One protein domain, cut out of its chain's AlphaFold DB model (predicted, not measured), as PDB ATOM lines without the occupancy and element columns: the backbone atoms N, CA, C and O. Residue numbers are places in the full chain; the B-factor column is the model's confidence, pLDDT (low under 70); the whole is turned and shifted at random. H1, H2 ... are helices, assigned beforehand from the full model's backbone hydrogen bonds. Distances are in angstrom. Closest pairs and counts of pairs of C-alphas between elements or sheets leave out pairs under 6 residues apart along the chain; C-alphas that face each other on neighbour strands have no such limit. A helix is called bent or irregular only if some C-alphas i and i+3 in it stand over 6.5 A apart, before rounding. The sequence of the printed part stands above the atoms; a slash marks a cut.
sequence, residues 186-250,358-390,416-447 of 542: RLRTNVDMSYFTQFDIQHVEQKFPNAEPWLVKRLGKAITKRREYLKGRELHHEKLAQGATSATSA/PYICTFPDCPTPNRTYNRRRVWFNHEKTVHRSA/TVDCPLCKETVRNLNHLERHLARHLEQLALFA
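What this domain is: This is residues 186 to 250, 358 to 390 and 416 to 447 of the 542 residues of the protein "C2H2-type domain-containing protein" of Helicocarpus griseus UAMH5409 (UniProt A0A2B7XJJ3). The model is a small helical head with a long arm: the long helix H2 begins inside the head, where H1 crosses it and the end of H4 meets it, and its residues 236 to 244 stick out, followed by a tail, residues 245 to 250. H3 lies in the part of the head away from H1, near the first half of H4, and two looped stretches with no named element, residues 358 to 375 and 416 to 428, fill out the head. The printed part has 130 residues, with four named helices in the order H1, H2, H3, H4 and no named strand; the class is all helix. The whole is loose, with a radius of gyration of the C-alphas of 18.1 A, and spans 69 by 28 by 23 A, the arm making much of the length.

How they stand to each other: H2, residues 213 to 244, is the longest helix. H1, residues 194 to 207, touches H2 at residues 213 to 224 of H2 alone; the closest C-alphas, those of Ile 201 and Gly 220, are 4.0 A apart. H1 and H2 run opposite ways at a steep tilt of 46 degrees. H4, residues 429 to 445, touches H2 through its residues 443 to 444 and residues 219 to 226 of H2; the closest C-alphas, those of Ile 223 and Ala 444, are 6.1 A apart. H2 and H4 run the same way at a steep tilt of 49 degrees. H1 and H4 are close but not clearly touching, with the C-alphas of Val 204 and Leu 443 closest at 7.6 A. H3, residues 376 to 390, only just touches H4, with 3 pairs of C-alphas within 8 A, the closest being those of Phe 380 and Glu 433 at 6.4 A. H3 and H4 run opposite ways at a steep tilt of 53 degrees. H3 is apart from H1 and from H2. Residues 359 to 360 pair antiparallel with 372 to 373, and 417 to 418 with 425 to 426. In H4 every O i to N i+4 pair is within hydrogen-bond range; the counts are 8 of 10 in H1, 27 of 28 in H2 and 9 of 11 in H3.

Where its parts are: H2 is 47.0 A long, from C-alpha 213 at (-12.421, 27.676, -17.565) to C-alpha 244 at (22.274, 4.851, -39.503). H1 is 20.5 A long and only just irregular, with C-alphas 195 and 198 6.8 A apart. H3 is 20.4 A long, and H4 is 24.1 A long, ending with C-alpha 445 at (3.214, 28.053, -31.742).

The domain as a whole: Without residues 236 to 250, which stand free, the body of 115 residues spans 45 by 27 by 22 A. Residues 251 to 357 are not printed, with C-alphas 250 and 358 45.3 A apart across the cut; residues 391 to 415 are not printed either, with C-alphas 390 and 416 18.6 A apart. The link from H1 to H2 is tight, with 5 residues. The mean pLDDT of the printed part is 84.5; it is under 70 at residues 186 to 190, 239 to 250 and 389 to 390.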
ATOM      1  N   ARG A 186      -1.072   9.971 -33.793       51.81
ATOM      2  CA  ARG A 186      -0.647  11.217 -33.118       51.81
ATOM      3  C   ARG A 186      -0.955  11.210 -31.617       51.81
ATOM      4  O   ARG A 186      -0.236  11.826 -30.839       51.81
ATOM      5  N   LEU A 187      -2.013  10.510 -31.208       48.97
ATOM      6  CA  LEU A 187      -2.427  10.371 -29.807       48.97
ATOM      7  C   LEU A 187      -1.690   9.241 -29.064       48.97
ATOM      8  O   LEU A 187      -1.871   9.103 -27.854       48.97
ATOM      9  N   ARG A 188      -0.886   8.430 -29.768       49.56
ATOM     10  CA  ARG A 188      -0.148   7.270 -29.233       49.56
ATOM     11  C   ARG A 188       1.346   7.535 -29.035       49.56
ATOM     12  O   ARG A 188       2.128   6.586 -28.955       49.56
ATOM     13  N   THR A 189       1.773   8.792 -28.935       54.69
ATOM     14  CA  THR A 189       3.141   9.080 -28.495       54.69
ATOM     15  C   THR A 189       3.290   8.656 -27.029       54.69
ATOM     16  O   THR A 189       2.577   9.124 -26.149       54.69
ATOM     17  N   ASN A 190       4.216   7.734 -26.744       60.69
ATOM     18  CA  ASN A 190       4.512   7.273 -25.377       60.69
ATOM     19  C   ASN A 190       5.425   8.253 -24.611       60.69
ATOM     20  O   ASN A 190       6.147   7.846 -23.703       60.69
ATOM     21  N   VAL A 191       5.453   9.525 -25.017       74.94
ATOM     22  CA  VAL A 191       6.277  10.556 -24.384       74.94
ATOM     23  C   VAL A 191       5.414  11.290 -23.377       74.94
ATOM     24  O   VAL A 191       4.444  11.945 -23.751       74.94
ATOM     25  N   ASP A 192       5.765  11.169 -22.102       81.44
ATOM     26  CA  ASP A 192       5.086  11.897 -21.042       81.44
ATOM     27  C   ASP A 192       5.622  13.331 -20.957       81.44
ATOM     28  O   ASP A 192       6.763  13.559 -20.557       81.44
ATOM     29  N   MET A 193       4.783  14.297 -21.337       86.56
ATOM     30  CA  MET A 193       5.028  15.731 -21.136       86.56
ATOM     31  C   MET A 193       4.003  16.339 -20.171       86.56
ATOM     32  O   MET A 193       3.798  17.552 -20.161       86.56
ATOM     33  N   SER A 194       3.332  15.516 -19.358       86.12
ATOM     34  CA  SER A 194       2.239  15.953 -18.478       86.12
ATOM     35  C   SER A 194       2.654  17.013 -17.455       86.12
ATOM     36  O   SER A 194       1.818  17.809 -17.023       86.12
ATOM     37  N   TYR A 195       3.945  17.101 -17.125       89.38
ATOM     38  CA  TYR A 195       4.494  18.159 -16.277       89.38
ATOM     39  C   TYR A 195       4.316  19.565 -16.879       89.38
ATOM     40  O   TYR A 195       4.189  20.529 -16.126       89.38
ATOM     41  N   PHE A 196       4.196  19.697 -18.208       90.44
ATOM     42  CA  PHE A 196       3.855  20.967 -18.860       90.44
ATOM     43  C   PHE A 196       2.370  21.325 -18.773       90.44
ATOM     44  O   PHE A 196       2.029  22.497 -18.898       90.44
ATOM     45  N   THR A 197       1.470  20.368 -18.510       92.62
ATOM     46  CA  THR A 197       0.016  20.607 -18.585       92.62
ATOM     47  C   THR A 197      -0.451  21.744 -17.692       92.62
ATOM     48  O   THR A 197      -1.272  22.553 -18.117       92.62
ATOM     49  N   GLN A 198       0.061  21.833 -16.465       94.25
ATOM     50  CA  GLN A 198      -0.342  22.905 -15.560       94.25
ATOM     51  C   GLN A 198       0.138  24.276 -16.058       94.25
ATOM     52  O   GLN A 198      -0.622  25.242 -16.005       94.25
ATOM     53  N   PHE A 199       1.361  24.347 -16.584       94.81
ATOM     54  CA  PHE A 199       1.939  25.574 -17.128       94.81
ATOM     55  C   PHE A 199       1.250  26.012 -18.419       94.81
ATOM     56  O   PHE A 199       0.939  27.188 -18.581       94.81
ATOM     57  N   ASP A 200       0.942  25.069 -19.308       96.38
ATOM     58  CA  ASP A 200       0.233  25.345 -20.553       96.38
ATOM     59  C   ASP A 200      -1.202  25.839 -20.278       96.38
ATOM     60  O   ASP A 200      -1.685  26.747 -20.950       96.38
ATOM     61  N   ILE A 201      -1.888  25.294 -19.263       96.62
ATOM     62  CA  ILE A 201      -3.203  25.800 -18.824       96.62
ATOM     63  C   ILE A 201      -3.081  27.226 -18.277       96.62
ATOM     64  O   ILE A 201      -3.867  28.088 -18.667       96.62
ATOM     65  N   GLN A 202      -2.094  27.486 -17.415       96.00
ATOM     66  CA  GLN A 202      -1.850  28.822 -16.858       96.00
ATOM     67  C   GLN A 202      -1.500  29.845 -17.941       96.00
ATOM     68  O   GLN A 202      -1.953  30.983 -17.869       96.00
ATOM     69  N   HIS A 203      -0.749  29.446 -18.969       94.62
ATOM     70  CA  HIS A 203      -0.443  30.304 -20.109       94.62
ATOM     71  C   HIS A 203      -1.720  30.753 -20.835       94.62
ATOM     72  O   HIS A 203      -1.907  31.944 -21.081       94.62
ATOM     73  N   VAL A 204      -2.633  29.818 -21.125       96.56
ATOM     74  CA  VAL A 204      -3.920  30.146 -21.759       96.56
ATOM     75  C   VAL A 204      -4.779  31.026 -20.848       96.56
ATOM     76  O   VAL A 204      -5.411  31.958 -21.335       96.56
ATOM     77  N   GLU A 205      -4.796  30.756 -19.541       96.19
ATOM     78  CA  GLU A 205      -5.546  31.542 -18.551       96.19
ATOM     79  C   GLU A 205      -5.053  32.992 -18.478       96.19
ATOM     80  O   GLU A 205      -5.856  33.922 -18.485       96.19
ATOM     81  N   GLN A 206      -3.735  33.194 -18.466       94.88
ATOM     82  CA  GLN A 206      -3.123  34.522 -18.445       94.88
ATOM     83  C   GLN A 206      -3.375  35.290 -19.745       94.88
ATOM     84  O   GLN A 206      -3.642  36.489 -19.701       94.88
ATOM     85  N   LYS A 207      -3.317  34.604 -20.894       93.50
ATOM     86  CA  LYS A 207      -3.535  35.218 -22.210       93.50
ATOM     87  C   LYS A 207      -5.013  35.527 -22.481       93.50
ATOM     88  O   LYS A 207      -5.333  36.544 -23.091       93.50
ATOM     89  N   PHE A 208      -5.924  34.685 -21.994       95.44
ATOM     90  CA  PHE A 208      -7.369  34.829 -22.182       95.44
ATOM     91  C   PHE A 208      -8.120  34.779 -20.841       95.44
ATOM     92  O   PHE A 208      -8.865  33.829 -20.584       95.44
ATOM     93  N   PRO A 209      -8.000  35.822 -19.995       94.44
ATOM     94  CA  PRO A 209      -8.552  35.819 -18.635       94.44
ATOM     95  C   PRO A 209     -10.084  35.758 -18.592       94.44
ATOM     96  O   PRO A 209     -10.667  35.358 -17.589       94.44
ATOM     97  N   ASN A 210     -10.747  36.148 -19.684       92.62
ATOM     98  CA  ASN A 210     -12.203  36.130 -19.799       92.62
ATOM     99  C   ASN A 210     -12.741  34.840 -20.447       92.62
ATOM    100  O   ASN A 210     -13.957  34.701 -20.603       92.62
ATOM    101  N   ALA A 211     -11.875  33.917 -20.877       95.00
ATOM    102  CA  ALA A 211     -12.300  32.666 -21.493       95.00
ATOM    103  C   ALA A 211     -12.926  31.716 -20.462       95.00
ATOM    104  O   ALA A 211     -12.591  31.721 -19.280       95.00
ATOM    105  N   GLU A 212     -13.834  30.855 -20.922       96.38
ATOM    106  CA  GLU A 212     -14.462  29.866 -20.045       96.38
ATOM    107  C   GLU A 212     -13.421  28.871 -19.486       96.38
ATOM    108  O   GLU A 212     -12.631  28.328 -20.267       96.38
ATOM    109  N   PRO A 213     -13.449  28.526 -18.182       96.94
ATOM    110  CA  PRO A 213     -12.421  27.676 -17.565       96.94
ATOM    111  C   PRO A 213     -12.255  26.303 -18.230       96.94
ATOM    112  O   PRO A 213     -11.154  25.753 -18.316       96.94
ATOM    113  N   TRP A 214     -13.351  25.725 -18.730       96.19
ATOM    114  CA  TRP A 214     -13.305  24.445 -19.435       96.19
ATOM    115  C   TRP A 214     -12.565  24.560 -20.779       96.19
ATOM    116  O   TRP A 214     -11.879  23.614 -21.178       96.19
ATOM    117  N   LEU A 215     -12.679  25.708 -21.459       96.38
ATOM    118  CA  LEU A 215     -12.035  25.981 -22.742       96.38
ATOM    119  C   LEU A 215     -10.547  26.255 -22.532       96.38
ATOM    120  O   LEU A 215      -9.727  25.670 -23.233       96.38
ATOM    121  N   VAL A 216     -10.199  27.025 -21.498       97.69
ATOM    122  CA  VAL A 216      -8.811  27.226 -21.048       97.69
ATOM    123  C   VAL A 216      -8.129  25.879 -20.800       97.69
ATOM    124  O   VAL A 216      -7.081  25.584 -21.375       97.69
ATOM    125  N   LYS A 217      -8.775  24.995 -20.027       96.44
ATOM    126  CA  LYS A 217      -8.260  23.645 -19.752       96.44
ATOM    127  C   LYS A 217      -8.113  22.795 -21.016       96.44
ATOM    128  O   LYS A 217      -7.158  22.027 -21.123       96.44
ATOM    129  N   ARG A 218      -9.060  22.888 -21.956       96.38
ATOM    130  CA  ARG A 218      -9.007  22.164 -23.237       96.38
ATOM    131  C   ARG A 218      -7.821  22.628 -24.081       96.38
ATOM    132  O   ARG A 218      -7.067  21.790 -24.565       96.38
ATOM    133  N   LEU A 219      -7.645  23.939 -24.219       97.19
ATOM    134  CA  LEU A 219      -6.570  24.533 -25.008       97.19
ATOM    135  C   LEU A 219      -5.196  24.269 -24.390       97.19
ATOM    136  O   LEU A 219      -4.306  23.821 -25.105       97.19
ATOM    137  N   GLY A 220      -5.043  24.423 -23.071       96.25
ATOM    138  CA  GLY A 220      -3.786  24.109 -22.384       96.25
ATOM    139  C   GLY A 220      -3.367  22.649 -22.582       96.25
ATOM    140  O   GLY A 220      -2.233  22.364 -22.948       96.25
ATOM    141  N   LYS A 221      -4.312  21.704 -22.475       94.56
ATOM    142  CA  LYS A 221      -4.044  20.290 -22.790       94.56
ATOM    143  C   LYS A 221      -3.673  20.055 -24.255       94.56
ATOM    144  O   LYS A 221      -2.857  19.180 -24.533       94.56
ATOM    145  N   ALA A 222      -4.274  20.796 -25.187       94.12
ATOM    146  CA  ALA A 222      -3.934  20.697 -26.603       94.12
ATOM    147  C   ALA A 222      -2.494  21.167 -26.874       94.12
ATOM    148  O   ALA A 222      -1.795  20.544 -27.668       94.12
ATOM    149  N   ILE A 223      -2.024  22.208 -26.177       94.56
ATOM    150  CA  ILE A 223      -0.621  22.651 -26.226       94.56
ATOM    151  C   ILE A 223       0.302  21.533 -25.733       94.56
ATOM    152  O   ILE A 223       1.215  21.148 -26.461       94.56
ATOM    153  N   THR A 224       0.026  20.934 -24.569       93.25
ATOM    154  CA  THR A 224       0.844  19.820 -24.061       93.25
ATOM    155  C   THR A 224       0.893  18.662 -25.053       93.25
ATOM    156  O   THR A 224       1.964  18.135 -25.338       93.25
ATOM    157  N   LYS A 225      -0.248  18.296 -25.651       89.75
ATOM    158  CA  LYS A 225      -0.308  17.229 -26.661       89.75
ATOM    159  C   LYS A 225       0.562  17.526 -27.886       89.75
ATOM    160  O   LYS A 225       1.179  16.612 -28.424       89.75
ATOM    161  N   ARG A 226       0.670  18.792 -28.305       90.94
ATOM    162  CA  ARG A 226       1.603  19.199 -29.370       90.94
ATOM    163  C   ARG A 226       3.060  19.036 -28.941       90.94
ATOM    164  O   ARG A 226       3.850  18.526 -29.729       90.94
ATOM    165  N   ARG A 227       3.406  19.379 -27.692       90.69
ATOM    166  CA  ARG A 227       4.753  19.137 -27.137       90.69
ATOM    167  C   ARG A 227       5.105  17.648 -27.141       90.69
ATOM    168  O   ARG A 227       6.191  17.284 -27.574       90.69
ATOM    169  N   GLU A 228       4.178  16.784 -26.717       86.56
ATOM    170  CA  GLU A 228       4.355  15.321 -26.755       86.56
ATOM    171  C   GLU A 228       4.577  14.806 -28.180       86.56
ATOM    172  O   GLU A 228       5.416  13.932 -28.400       86.56
ATOM    173  N   TYR A 229       3.832  15.341 -29.153       83.94
ATOM    174  CA  TYR A 229       3.983  14.988 -30.562       83.94
ATOM    175  C   TYR A 229       5.366  15.368 -31.103       83.94
ATOM    176  O   TYR A 229       6.061  14.513 -31.652       83.94
ATOM    177  N   LEU A 230       5.787  16.621 -30.906       85.38
ATOM    178  CA  LEU A 230       7.089  17.115 -31.362       85.38
ATOM    179  C   LEU A 230       8.242  16.358 -30.690       85.38
ATOM    180  O   LEU A 230       9.115  15.835 -31.380       85.38
ATOM    181  N   LYS A 231       8.190  16.181 -29.361       85.69
ATOM    182  CA  LYS A 231       9.212  15.428 -28.617       85.69
ATOM    183  C   LYS A 231       9.264  13.957 -29.036       85.69
ATOM    184  O   LYS A 231      10.335  13.361 -29.112       85.69
ATOM    185  N   GLY A 232       8.111  13.363 -29.347       79.75
ATOM    186  CA  GLY A 232       8.032  12.014 -29.905       79.75
ATOM    187  C   GLY A 232       8.772  11.873 -31.234       79.75
ATOM    188  O   GLY A 232       9.436  10.857 -31.445       79.75
ATOM    189  N   ARG A 233       8.698  12.884 -32.107       76.81
ATOM    190  CA  ARG A 233       9.405  12.891 -33.396       76.81
ATOM    191  C   ARG A 233      10.907  13.071 -33.232       76.81
ATOM    192  O   ARG A 233      11.644  12.330 -33.869       76.81
ATOM    193  N   GLU A 234      11.333  13.964 -32.347       81.19
ATOM    194  CA  GLU A 234      12.748  14.160 -32.002       81.19
ATOM    195  C   GLU A 234      13.383  12.855 -31.509       81.19
ATOM    196  O   GLU A 234      14.315  12.341 -32.123       81.19
ATOM    197  N   LEU A 235      12.791  12.223 -30.491       76.75
ATOM    198  CA  LEU A 235      13.286  10.949 -29.957       76.75
ATOM    199  C   LEU A 235      13.243   9.815 -30.991       76.75
ATOM    200  O   LEU A 235      14.048   8.884 -30.943       76.75
ATOM    201  N   HIS A 236      12.262   9.832 -31.897       71.12
ATOM    202  CA  HIS A 236      12.197   8.858 -32.983       71.12
ATOM    203  C   HIS A 236      13.330   9.071 -33.989       71.12
ATOM    204  O   HIS A 236      13.975   8.098 -34.382       71.12
ATOM    205  N   HIS A 237      13.593  10.320 -34.366       71.50
ATOM    206  CA  HIS A 237      14.685  10.688 -35.255       71.50
ATOM    207  C   HIS A 237      16.046  10.306 -34.655       71.50
ATOM    208  O   HIS A 237      16.802   9.587 -35.305       71.50
ATOM    209  N   GLU A 238      16.312  10.630 -33.384       73.00
ATOM    210  CA  GLU A 238      17.545  10.229 -32.681       73.00
ATOM    211  C   GLU A 238      17.768   8.707 -32.707       73.00
ATOM    212  O   GLU A 238      18.859   8.226 -33.022       73.00
ATOM    213  N   LYS A 239      16.717   7.918 -32.441       68.12
ATOM    214  CA  LYS A 239      16.778   6.442 -32.485       68.12
ATOM    215  C   LYS A 239      17.060   5.895 -33.882       68.12
ATOM    216  O   LYS A 239      17.631   4.811 -34.015       68.12
ATOM    217  N   LEU A 240      16.598   6.578 -34.926       62.19
ATOM    218  CA  LEU A 240      16.872   6.193 -36.307       62.19
ATOM    219  C   LEU A 240      18.288   6.601 -36.727       62.19
ATOM    220  O   LEU A 240      18.979   5.794 -37.349       62.19
ATOM    221  N   ALA A 241      18.744   7.783 -36.316       63.12
ATOM    222  CA  ALA A 241      20.091   8.283 -36.574       63.12
ATOM    223  C   ALA A 241      21.178   7.411 -35.916       63.12
ATOM    224  O   ALA A 241      22.194   7.103 -36.544       63.12
ATOM    225  N   GLN A 242      20.944   6.917 -34.695       56.69
ATOM    226  CA  GLN A 242      21.851   5.982 -34.010       56.69
ATOM    227  C   GLN A 242      22.003   4.636 -34.746       56.69
ATOM    228  O   GLN A 242      23.052   4.009 -34.667       56.69
ATOM    229  N   GLY A 243      20.985   4.198 -35.498       49.06
ATOM    230  CA  GLY A 243      21.071   2.998 -36.341       49.06
ATOM    231  C   GLY A 243      21.729   3.235 -37.708       49.06
ATOM    232  O   GLY A 243      22.228   2.294 -38.314       49.06
ATOM    233  N   ALA A 244      21.739   4.480 -38.192       44.03
ATOM    234  CA  ALA A 244      22.274   4.851 -39.503       44.03
ATOM    235  C   ALA A 244      23.763   5.246 -39.474       44.03
ATOM    236  O   ALA A 244      24.455   5.130 -40.485       44.03
ATOM    237  N   THR A 245      24.264   5.715 -38.327       42.12
ATOM    238  CA  THR A 245      25.659   6.162 -38.146       42.12
ATOM    239  C   THR A 245      26.655   5.009 -37.992       42.12
ATOM    240  O   THR A 245      27.818   5.178 -38.345       42.12
ATOM    241  N   SER A 246      26.196   3.823 -37.575       41.78
ATOM    242  CA  SER A 246      26.988   2.578 -37.533       41.78
ATOM    243  C   SER A 246      26.715   1.659 -38.736       41.78
ATOM    244  O   SER A 246      26.864   0.453 -38.662       41.78
ATOM    245  N   ALA A 247      26.217   2.189 -39.851       39.41
ATOM    246  CA  ALA A 247      25.920   1.380 -41.031       39.41
ATOM    247  C   ALA A 247      26.861   1.764 -42.174       39.41
ATOM    248  O   ALA A 247      26.478   2.469 -43.107       39.41
ATOM    249  N   THR A 248      28.106   1.293 -42.105       42.78
ATOM    250  CA  THR A 248      28.888   1.075 -43.327       42.78
ATOM    251  C   THR A 248      28.271  -0.095 -44.100       42.78
ATOM    252  O   THR A 248      27.668  -0.993 -43.507       42.78
ATOM    253  N   SER A 249      28.415  -0.124 -45.427       41.50
ATOM    254  CA  SER A 249      27.933  -1.241 -46.252       41.50
ATOM    255  C   SER A 249      28.511  -2.603 -45.811       41.50
ATOM    256  O   SER A 249      27.875  -3.640 -45.999       41.50
ATOM    257  N   ALA A 250      29.654  -2.592 -45.114       39.62
ATOM    258  CA  ALA A 250      30.265  -3.745 -44.455       39.62
ATOM    259  C   ALA A 250      29.564  -4.190 -43.145       39.62
ATOM    260  O   ALA A 250      29.486  -5.391 -42.888       39.62
ATOM    261  N   PRO A 358      -3.289  23.609 -35.496       94.56
ATOM    262  CA  PRO A 358      -3.593  24.646 -34.514       94.56
ATOM    263  C   PRO A 358      -5.056  24.635 -34.058       94.56
ATOM    264  O   PRO A 358      -5.354  24.978 -32.911       94.56
ATOM    265  N   TYR A 359      -5.970  24.173 -34.908       95.44
ATOM    266  CA  TYR A 359      -7.396  24.349 -34.681       95.44
ATOM    267  C   TYR A 359      -8.013  23.219 -33.850       95.44
ATOM    268  O   TYR A 359      -7.742  22.040 -34.079       95.44
ATOM    269  N   ILE A 360      -8.886  23.576 -32.906       94.88
ATOM    270  CA  ILE A 360      -9.621  22.662 -32.019       94.88
ATOM    271  C   ILE A 360     -11.003  23.246 -31.719       94.88
ATOM    272  O   ILE A 360     -11.167  24.460 -31.620       94.88
ATOM    273  N   CYS A 361     -12.017  22.388 -31.588       95.44
ATOM    274  CA  CYS A 361     -13.395  22.834 -31.377       95.44
ATOM    275  C   CYS A 361     -13.569  23.608 -30.054       95.44
ATOM    276  O   CYS A 361     -13.176  23.140 -28.978       95.44
ATOM    277  N   THR A 362     -14.230  24.764 -30.136       95.06
ATOM    278  CA  THR A 362     -14.466  25.714 -29.036       95.06
ATOM    279  C   THR A 362     -15.854  25.598 -28.396       95.06
ATOM    280  O   THR A 362     -16.283  26.499 -27.676       95.06
ATOM    281  N   PHE A 363     -16.548  24.469 -28.584       94.19
ATOM    282  CA  PHE A 363     -17.850  24.186 -27.961       94.19
ATOM    283  C   PHE A 363     -17.761  23.133 -26.842       94.19
ATOM    284  O   PHE A 363     -17.082  22.116 -27.022       94.19
ATOM    285  N   PRO A 364     -18.450  23.323 -25.699       91.31
ATOM    286  CA  PRO A 364     -18.313  22.451 -24.531       91.31
ATOM    287  C   PRO A 364     -18.731  21.009 -24.845       91.31
ATOM    288  O   PRO A 364     -17.941  20.092 -24.620       91.31
ATOM    289  N   ASP A 365     -19.886  20.832 -25.490       88.94
ATOM    290  CA  ASP A 365     -20.509  19.530 -25.770       88.94
ATOM    291  C   ASP A 365     -20.128  18.954 -27.148       88.94
ATOM    292  O   ASP A 365     -20.929  18.310 -27.827       88.94
ATOM    293  N   CYS A 366     -18.902  19.217 -27.610       90.69
ATOM    294  CA  CYS A 366     -18.405  18.643 -28.858       90.69
ATOM    295  C   CYS A 366     -18.261  17.114 -28.737       90.69
ATOM    296  O   CYS A 366     -17.638  16.654 -27.779       90.69
ATOM    297  N   PRO A 367     -18.759  16.313 -29.706       87.44
ATOM    298  CA  PRO A 367     -18.585  14.857 -29.693       87.44
ATOM    299  C   PRO A 367     -17.119  14.430 -29.859       87.44
ATOM    300  O   PRO A 367     -16.731  13.345 -29.435       87.44
ATOM    301  N   THR A 368     -16.291  15.294 -30.447       86.38
ATOM    302  CA  THR A 368     -14.855  15.082 -30.656       86.38
ATOM    303  C   THR A 368     -14.057  16.254 -30.066       86.38
ATOM    304  O   THR A 368     -13.422  17.005 -30.806       86.38
ATOM    305  N   PRO A 369     -14.073  16.453 -28.734       85.44
ATOM    306  CA  PRO A 369     -13.589  17.683 -28.095       85.44
ATOM    307  C   PRO A 369     -12.065  17.843 -28.132       85.44
ATOM    308  O   PRO A 369     -11.568  18.950 -27.962       85.44
ATOM    309  N   ASN A 370     -11.334  16.746 -28.351       84.25
ATOM    310  CA  ASN A 370      -9.872  16.726 -28.448       84.25
ATOM    311  C   ASN A 370      -9.382  16.571 -29.898       84.25
ATOM    312  O   ASN A 370      -8.190  16.372 -30.112       84.25
ATOM    313  N   ARG A 371     -10.284  16.605 -30.891       87.44
ATOM    314  CA  ARG A 371      -9.895  16.534 -32.302       87.44
ATOM    315  C   ARG A 371      -9.227  17.842 -32.712       87.44
ATOM    316  O   ARG A 371      -9.810  18.914 -32.547       87.44
ATOM    317  N   THR A 372      -8.030  17.726 -33.271       89.88
ATOM    318  CA  THR A 372      -7.268  18.826 -33.865       89.88
ATOM    319  C   THR A 372      -7.401  18.811 -35.388       89.88
ATOM    320  O   THR A 372      -7.639  17.759 -35.993       89.88
ATOM    321  N   TYR A 373      -7.264  19.977 -36.014       89.06
ATOM    322  CA  TYR A 373      -7.345  20.151 -37.465       89.06
ATOM    323  C   TYR A 373      -6.148  20.967 -37.965       89.06
ATOM    324  O   TYR A 373      -5.707  21.906 -37.305       89.06
ATOM    325  N   ASN A 374      -5.634  20.608 -39.142       85.19
ATOM    326  CA  ASN A 374      -4.566  21.324 -39.852       85.19
ATOM    327  C   ASN A 374      -5.082  22.525 -40.654       85.19
ATOM    328  O   ASN A 374      -4.384  23.522 -40.791       85.19
ATOM    329  N   ARG A 375      -6.307  22.438 -41.183       86.12
ATOM    330  CA  ARG A 375      -6.913  23.467 -42.034       86.12
ATOM    331  C   ARG A 375      -8.009  24.228 -41.296       86.12
ATOM    332  O   ARG A 375      -8.892  23.619 -40.685       86.12
ATOM    333  N   ARG A 376      -7.980  25.556 -41.431       90.62
ATOM    334  CA  ARG A 376      -8.929  26.486 -40.811       90.62
ATOM    335  C   ARG A 376     -10.354  26.213 -41.269       90.62
ATOM    336  O   ARG A 376     -11.207  25.903 -40.442       90.62
ATOM    337  N   ARG A 377     -10.561  26.210 -42.592       89.19
ATOM    338  CA  ARG A 377     -11.862  25.956 -43.229       89.19
ATOM    339  C   ARG A 377     -12.502  24.650 -42.742       89.19
ATOM    340  O   ARG A 377     -13.696  24.613 -42.467       89.19
ATOM    341  N   VAL A 378     -11.713  23.583 -42.569       90.00
ATOM    342  CA  VAL A 378     -12.214  22.272 -42.107       90.00
ATOM    343  C   VAL A 378     -12.701  22.339 -40.657       90.00
ATOM    344  O   VAL A 378     -13.794  21.859 -40.345       90.00
ATOM    345  N   TRP A 379     -11.918  22.951 -39.768       94.56
ATOM    346  CA  TRP A 379     -12.315  23.158 -38.373       94.56
ATOM    347  C   TRP A 379     -13.546  24.060 -38.253       94.56
ATOM    348  O   TRP A 379     -14.501  23.717 -37.551       94.56
ATOM    349  N   PHE A 380     -13.554  25.193 -38.953       92.06
ATOM    350  CA  PHE A 380     -14.655  26.139 -38.841       92.06
ATOM    351  C   PHE A 380     -15.936  25.587 -39.466       92.06
ATOM    352  O   PHE A 380     -17.016  25.775 -38.910       92.06
ATOM    353  N   ASN A 381     -15.836  24.809 -40.550       90.44
ATOM    354  CA  ASN A 381     -16.973  24.078 -41.098       90.44
ATOM    355  C   ASN A 381     -17.529  23.043 -40.104       90.44
ATOM    356  O   ASN A 381     -18.749  22.909 -39.990       90.44
ATOM    357  N   HIS A 382     -16.678  22.357 -39.329       92.19
ATOM    358  CA  HIS A 382     -17.140  21.495 -38.233       92.19
ATOM    359  C   HIS A 382     -17.939  22.295 -37.194       92.19
ATOM    360  O   HIS A 382     -19.065  21.920 -36.864       92.19
ATOM    361  N   GLU A 383     -17.408  23.419 -36.707       92.50
ATOM    362  CA  GLU A 383     -18.147  24.258 -35.759       92.50
ATOM    363  C   GLU A 383     -19.450  24.794 -36.358       92.50
ATOM    364  O   GLU A 383     -20.495  24.788 -35.700       92.50
ATOM    365  N   LYS A 384     -19.409  25.225 -37.621       88.06
ATOM    366  CA  LYS A 384     -20.562  25.733 -38.358       88.06
ATOM    367  C   LYS A 384     -21.657  24.676 -38.428       88.06
ATOM    368  O   LYS A 384     -22.755  24.926 -37.952       88.06
ATOM    369  N   THR A 385     -21.356  23.490 -38.942       87.62
ATOM    370  CA  THR A 385     -22.341  22.428 -39.202       87.62
ATOM    371  C   THR A 385     -22.840  21.731 -37.936       87.62
ATOM    372  O   THR A 385     -24.042  21.501 -37.807       87.62
ATOM    373  N   VAL A 386     -21.958  21.432 -36.980       87.25
ATOM    374  CA  VAL A 386     -22.307  20.646 -35.782       87.25
ATOM    375  C   VAL A 386     -22.891  21.522 -34.676       87.25
ATOM    376  O   VAL A 386     -23.819  21.106 -33.983       87.25
ATOM    377  N   HIS A 387     -22.373  22.739 -34.504       88.62
ATOM    378  CA  HIS A 387     -22.692  23.565 -33.338       88.62
ATOM    379  C   HIS A 387     -23.504  24.815 -33.669       88.62
ATOM    380  O   HIS A 387     -24.388  25.194 -32.896       88.62
ATOM    381  N   ARG A 388     -23.235  25.466 -34.806       82.38
ATOM    382  CA  ARG A 388     -23.867  26.752 -35.152       82.38
ATOM    383  C   ARG A 388     -25.132  26.575 -36.004       82.38
ATOM    384  O   ARG A 388     -26.086  27.319 -35.797       82.38
ATOM    385  N   SER A 389     -25.200  25.553 -36.860       69.38
ATOM    386  CA  SER A 389     -26.377  25.220 -37.684       69.38
ATOM    387  C   SER A 389     -27.496  24.532 -36.890       69.38
ATOM    388  O   SER A 389     -28.673  24.712 -37.194       69.38
ATOM    389  N   ALA A 390     -27.164  23.791 -35.825       53.12
ATOM    390  CA  ALA A 390     -28.132  23.036 -35.020       53.12
ATOM    391  C   ALA A 390     -29.084  23.906 -34.168       53.12
ATOM    392  O   ALA A 390     -30.063  23.396 -33.622       53.12
ATOM    393  N   THR A 416     -23.484  40.598 -34.841       77.94
ATOM    394  CA  THR A 416     -22.151  40.616 -34.248       77.94
ATOM    395  C   THR A 416     -21.993  39.398 -33.340       77.94
ATOM    396  O   THR A 416     -22.944  39.008 -32.660       77.94
ATOM    397  N   VAL A 417     -20.818  38.775 -33.343       85.50
ATOM    398  CA  VAL A 417     -20.548  37.561 -32.566       85.50
ATOM    399  C   VAL A 417     -19.322  37.788 -31.702       85.50
ATOM    400  O   VAL A 417     -18.291  38.230 -32.203       85.50
ATOM    401  N   ASP A 418     -19.430  37.459 -30.421       89.75
ATOM    402  CA  ASP A 418     -18.315  37.592 -29.489       89.75
ATOM    403  C   ASP A 418     -17.342  36.417 -29.625       89.75
ATOM    404  O   ASP A 418     -17.740  35.248 -29.730       89.75
ATOM    405  N   CYS A 419     -16.048  36.725 -29.590       92.81
ATOM    406  CA  CYS A 419     -14.995  35.722 -29.544       92.81
ATOM    407  C   CYS A 419     -15.052  34.943 -28.217       92.81
ATOM    408  O   CYS A 419     -15.045  35.556 -27.148       92.81
ATOM    409  N   PRO A 420     -15.046  33.595 -28.223       93.31
ATOM    410  CA  PRO A 420     -15.115  32.812 -26.989       93.31
ATOM    411  C   PRO A 420     -13.874  32.955 -26.092       93.31
ATOM    412  O   PRO A 420     -13.970  32.629 -24.906       93.31
ATOM    413  N   LEU A 421     -12.750  33.447 -26.633       94.25
ATOM    414  CA  LEU A 421     -11.472  33.605 -25.931       94.25
ATOM    415  C   LEU A 421     -11.279  35.022 -25.378       94.25
ATOM    416  O   LEU A 421     -11.289  35.211 -24.165       94.25
ATOM    417  N   CYS A 422     -11.151  36.027 -26.249       93.94
ATOM    418  CA  CYS A 422     -10.878  37.407 -25.831       93.94
ATOM    419  C   CYS A 422     -12.139  38.242 -25.548       93.94
ATOM    420  O   CYS A 422     -12.025  39.337 -25.005       93.94
ATOM    421  N   LYS A 423     -13.335  37.735 -25.888       91.62
ATOM    422  CA  LYS A 423     -14.633  38.436 -25.774       91.62
ATOM    423  C   LYS A 423     -14.775  39.696 -26.633       91.62
ATOM    424  O   LYS A 423     -15.736  40.437 -26.456       91.62
ATOM    425  N   GLU A 424     -13.881  39.919 -27.591       90.38
ATOM    426  CA  GLU A 424     -14.068  40.973 -28.586       90.38
ATOM    427  C   GLU A 424     -15.254  40.649 -29.499       90.38
ATOM    428  O   GLU A 424     -15.412  39.521 -29.979       90.38
ATOM    429  N   THR A 425     -16.087  41.656 -29.740       89.44
ATOM    430  CA  THR A 425     -17.259  41.561 -30.607       89.44
ATOM    431  C   THR A 425     -16.852  41.736 -32.067       89.44
ATOM    432  O   THR A 425     -16.324  42.774 -32.469       89.44
ATOM    433  N   VAL A 426     -17.140  40.730 -32.891       88.44
ATOM    434  CA  VAL A 426     -16.730  40.656 -34.296       88.44
ATOM    435  C   VAL A 426     -17.944  40.779 -35.226       88.44
ATOM    436  O   VAL A 426     -19.056  40.399 -34.871       88.44
ATOM    437  N   ARG A 427     -17.761  41.329 -36.435       85.38
ATOM    438  CA  ARG A 427     -18.861  41.731 -37.338       85.38
ATOM    439  C   ARG A 427     -19.742  40.582 -37.837       85.38
ATOM    440  O   ARG A 427     -20.945  40.771 -37.990       85.38
ATOM    441  N   ASN A 428     -19.147  39.433 -38.158       83.94
ATOM    442  CA  ASN A 428     -19.848  38.260 -38.684       83.94
ATOM    443  C   ASN A 428     -19.037  36.974 -38.444       83.94
ATOM    444  O   ASN A 428     -17.918  37.021 -37.930       83.94
ATOM    445  N   LEU A 429     -19.600  35.827 -38.837       85.31
ATOM    446  CA  LEU A 429     -18.975  34.516 -38.644       85.31
ATOM    447  C   LEU A 429     -17.645  34.352 -39.396       85.31
ATOM    448  O   LEU A 429     -16.744  33.743 -38.840       85.31
ATOM    449  N   ASN A 430     -17.484  34.928 -40.589       86.06
ATOM    450  CA  ASN A 430     -16.232  34.821 -41.353       86.06
ATOM    451  C   ASN A 430     -15.100  35.622 -40.688       86.06
ATOM    452  O   ASN A 430     -13.951  35.192 -40.630       86.06
ATOM    453  N   HIS A 431     -15.418  36.792 -40.131       87.50
ATOM    454  CA  HIS A 431     -14.449  37.546 -39.342       87.50
ATOM    455  C   HIS A 431     -14.144  36.832 -38.020       87.50
ATOM    456  O   HIS A 431     -13.001  36.860 -37.570       87.50
ATOM    457  N   LEU A 432     -15.139  36.179 -37.404       89.44
ATOM    458  CA  LEU A 432     -14.923  35.361 -36.211       89.44
ATOM    459  C   LEU A 432     -14.008  34.170 -36.511       89.44
ATOM    460  O   LEU A 432     -13.135  33.886 -35.700       89.44
ATOM    461  N   GLU A 433     -14.188  33.500 -37.652       90.50
ATOM    462  CA  GLU A 433     -13.331  32.403 -38.111       90.50
ATOM    463  C   GLU A 433     -11.867  32.830 -38.123       90.50
ATOM    464  O   GLU A 433     -11.050  32.238 -37.421       90.50
ATOM    465  N   ARG A 434     -11.555  33.908 -38.847       90.38
ATOM    466  CA  ARG A 434     -10.192  34.444 -38.954       90.38
ATOM    467  C   ARG A 434      -9.642  34.913 -37.610       90.38
ATOM    468  O   ARG A 434      -8.498  34.634 -37.269       90.38
ATOM    469  N   HIS A 435     -10.458  35.617 -36.830       91.94
ATOM    470  CA  HIS A 435     -10.054  36.135 -35.527       91.94
ATOM    471  C   HIS A 435      -9.731  35.004 -34.538       91.94
ATOM    472  O   HIS A 435      -8.696  35.020 -33.877       91.94
ATOM    473  N   LEU A 436     -10.601  33.998 -34.453       92.62
ATOM    474  CA  LEU A 436     -10.417  32.858 -33.561       92.62
ATOM    475  C   LEU A 436      -9.282  31.944 -34.042       92.62
ATOM    476  O   LEU A 436      -8.530  31.441 -33.212       92.62
ATOM    477  N   ALA A 437      -9.115  31.782 -35.358       91.25
ATOM    478  CA  ALA A 437      -7.993  31.063 -35.956       91.25
ATOM    479  C   ALA A 437      -6.643  31.629 -35.493       91.25
ATOM    480  O   ALA A 437      -5.820  30.870 -34.987       91.25
ATOM    481  N   ARG A 438      -6.464  32.956 -35.531       91.25
ATOM    482  CA  ARG A 438      -5.230  33.618 -35.070       91.25
ATOM    483  C   ARG A 438      -4.902  33.307 -33.609       91.25
ATOM    484  O   ARG A 438      -3.759  32.984 -33.297       91.25
ATOM    485  N   HIS A 439      -5.892  33.328 -32.714       94.25
ATOM    486  CA  HIS A 439      -5.678  32.944 -31.310       94.25
ATOM    487  C   HIS A 439      -5.225  31.486 -31.174       94.25
ATOM    488  O   HIS A 439      -4.317  31.181 -30.403       94.25
ATOM    489  N   LEU A 440      -5.840  30.575 -31.931       95.19
ATOM    490  CA  LEU A 440      -5.495  29.152 -31.908       95.19
ATOM    491  C   LEU A 440      -4.103  28.880 -32.503       95.19
ATOM    492  O   LEU A 440      -3.365  28.054 -31.967       95.19
ATOM    493  N   GLU A 441      -3.725  29.597 -33.560       94.06
ATOM    494  CA  GLU A 441      -2.391  29.567 -34.172       94.06
ATOM    495  C   GLU A 441      -1.315  30.043 -33.187       94.06
ATOM    496  O   GLU A 441      -0.320  29.345 -32.983       94.06
ATOM    497  N   GLN A 442      -1.544  31.164 -32.495       91.81
ATOM    498  CA  GLN A 442      -0.630  31.670 -31.464       91.81
ATOM    499  C   GLN A 442      -0.426  30.661 -30.326       91.81
ATOM    500  O   GLN A 442       0.706  30.400 -29.916       91.81
ATOM    501  N   LEU A 443      -1.511  30.054 -29.834       94.38
ATOM    502  CA  LEU A 443      -1.424  29.018 -28.804       94.38
ATOM    503  C   LEU A 443      -0.693  27.765 -29.303       94.38
ATOM    504  O   LEU A 443       0.004  27.112 -28.532       94.38
ATOM    505  N   ALA A 444      -0.842  27.408 -30.578       93.62
ATOM    506  CA  ALA A 444      -0.147  26.263 -31.152       93.62
ATOM    507  C   ALA A 444       1.366  26.495 -31.248       93.62
ATOM    508  O   ALA A 444       2.132  25.596 -30.904       93.62
ATOM    509  N   LEU A 445       1.794  27.695 -31.647       91.88
ATOM    510  CA  LEU A 445       3.214  28.053 -31.742       91.88
ATOM    511  C   LEU A 445       3.917  28.056 -30.385       91.88
ATOM    512  O   LEU A 445       5.098  27.731 -30.313       91.88
ATOM    513  N   PHE A 446       3.195  28.321 -29.295       92.31
ATOM    514  CA  PHE A 446       3.744  28.216 -27.940       92.31
ATOM    515  C   PHE A 446       4.241  26.797 -27.585       92.31
ATOM    516  O   PHE A 446       5.062  26.637 -26.676       92.31
ATOM    517  N   ALA A 447       3.773  25.761 -28.294       91.38
ATOM    518  CA  ALA A 447       4.225  24.383 -28.103       91.38
ATOM    519  C   ALA A 447       5.599  24.082 -28.732       91.38
ATOM    520  O   ALA A 447       6.183  23.047 -28.411       91.38
TER     521      ALA A 447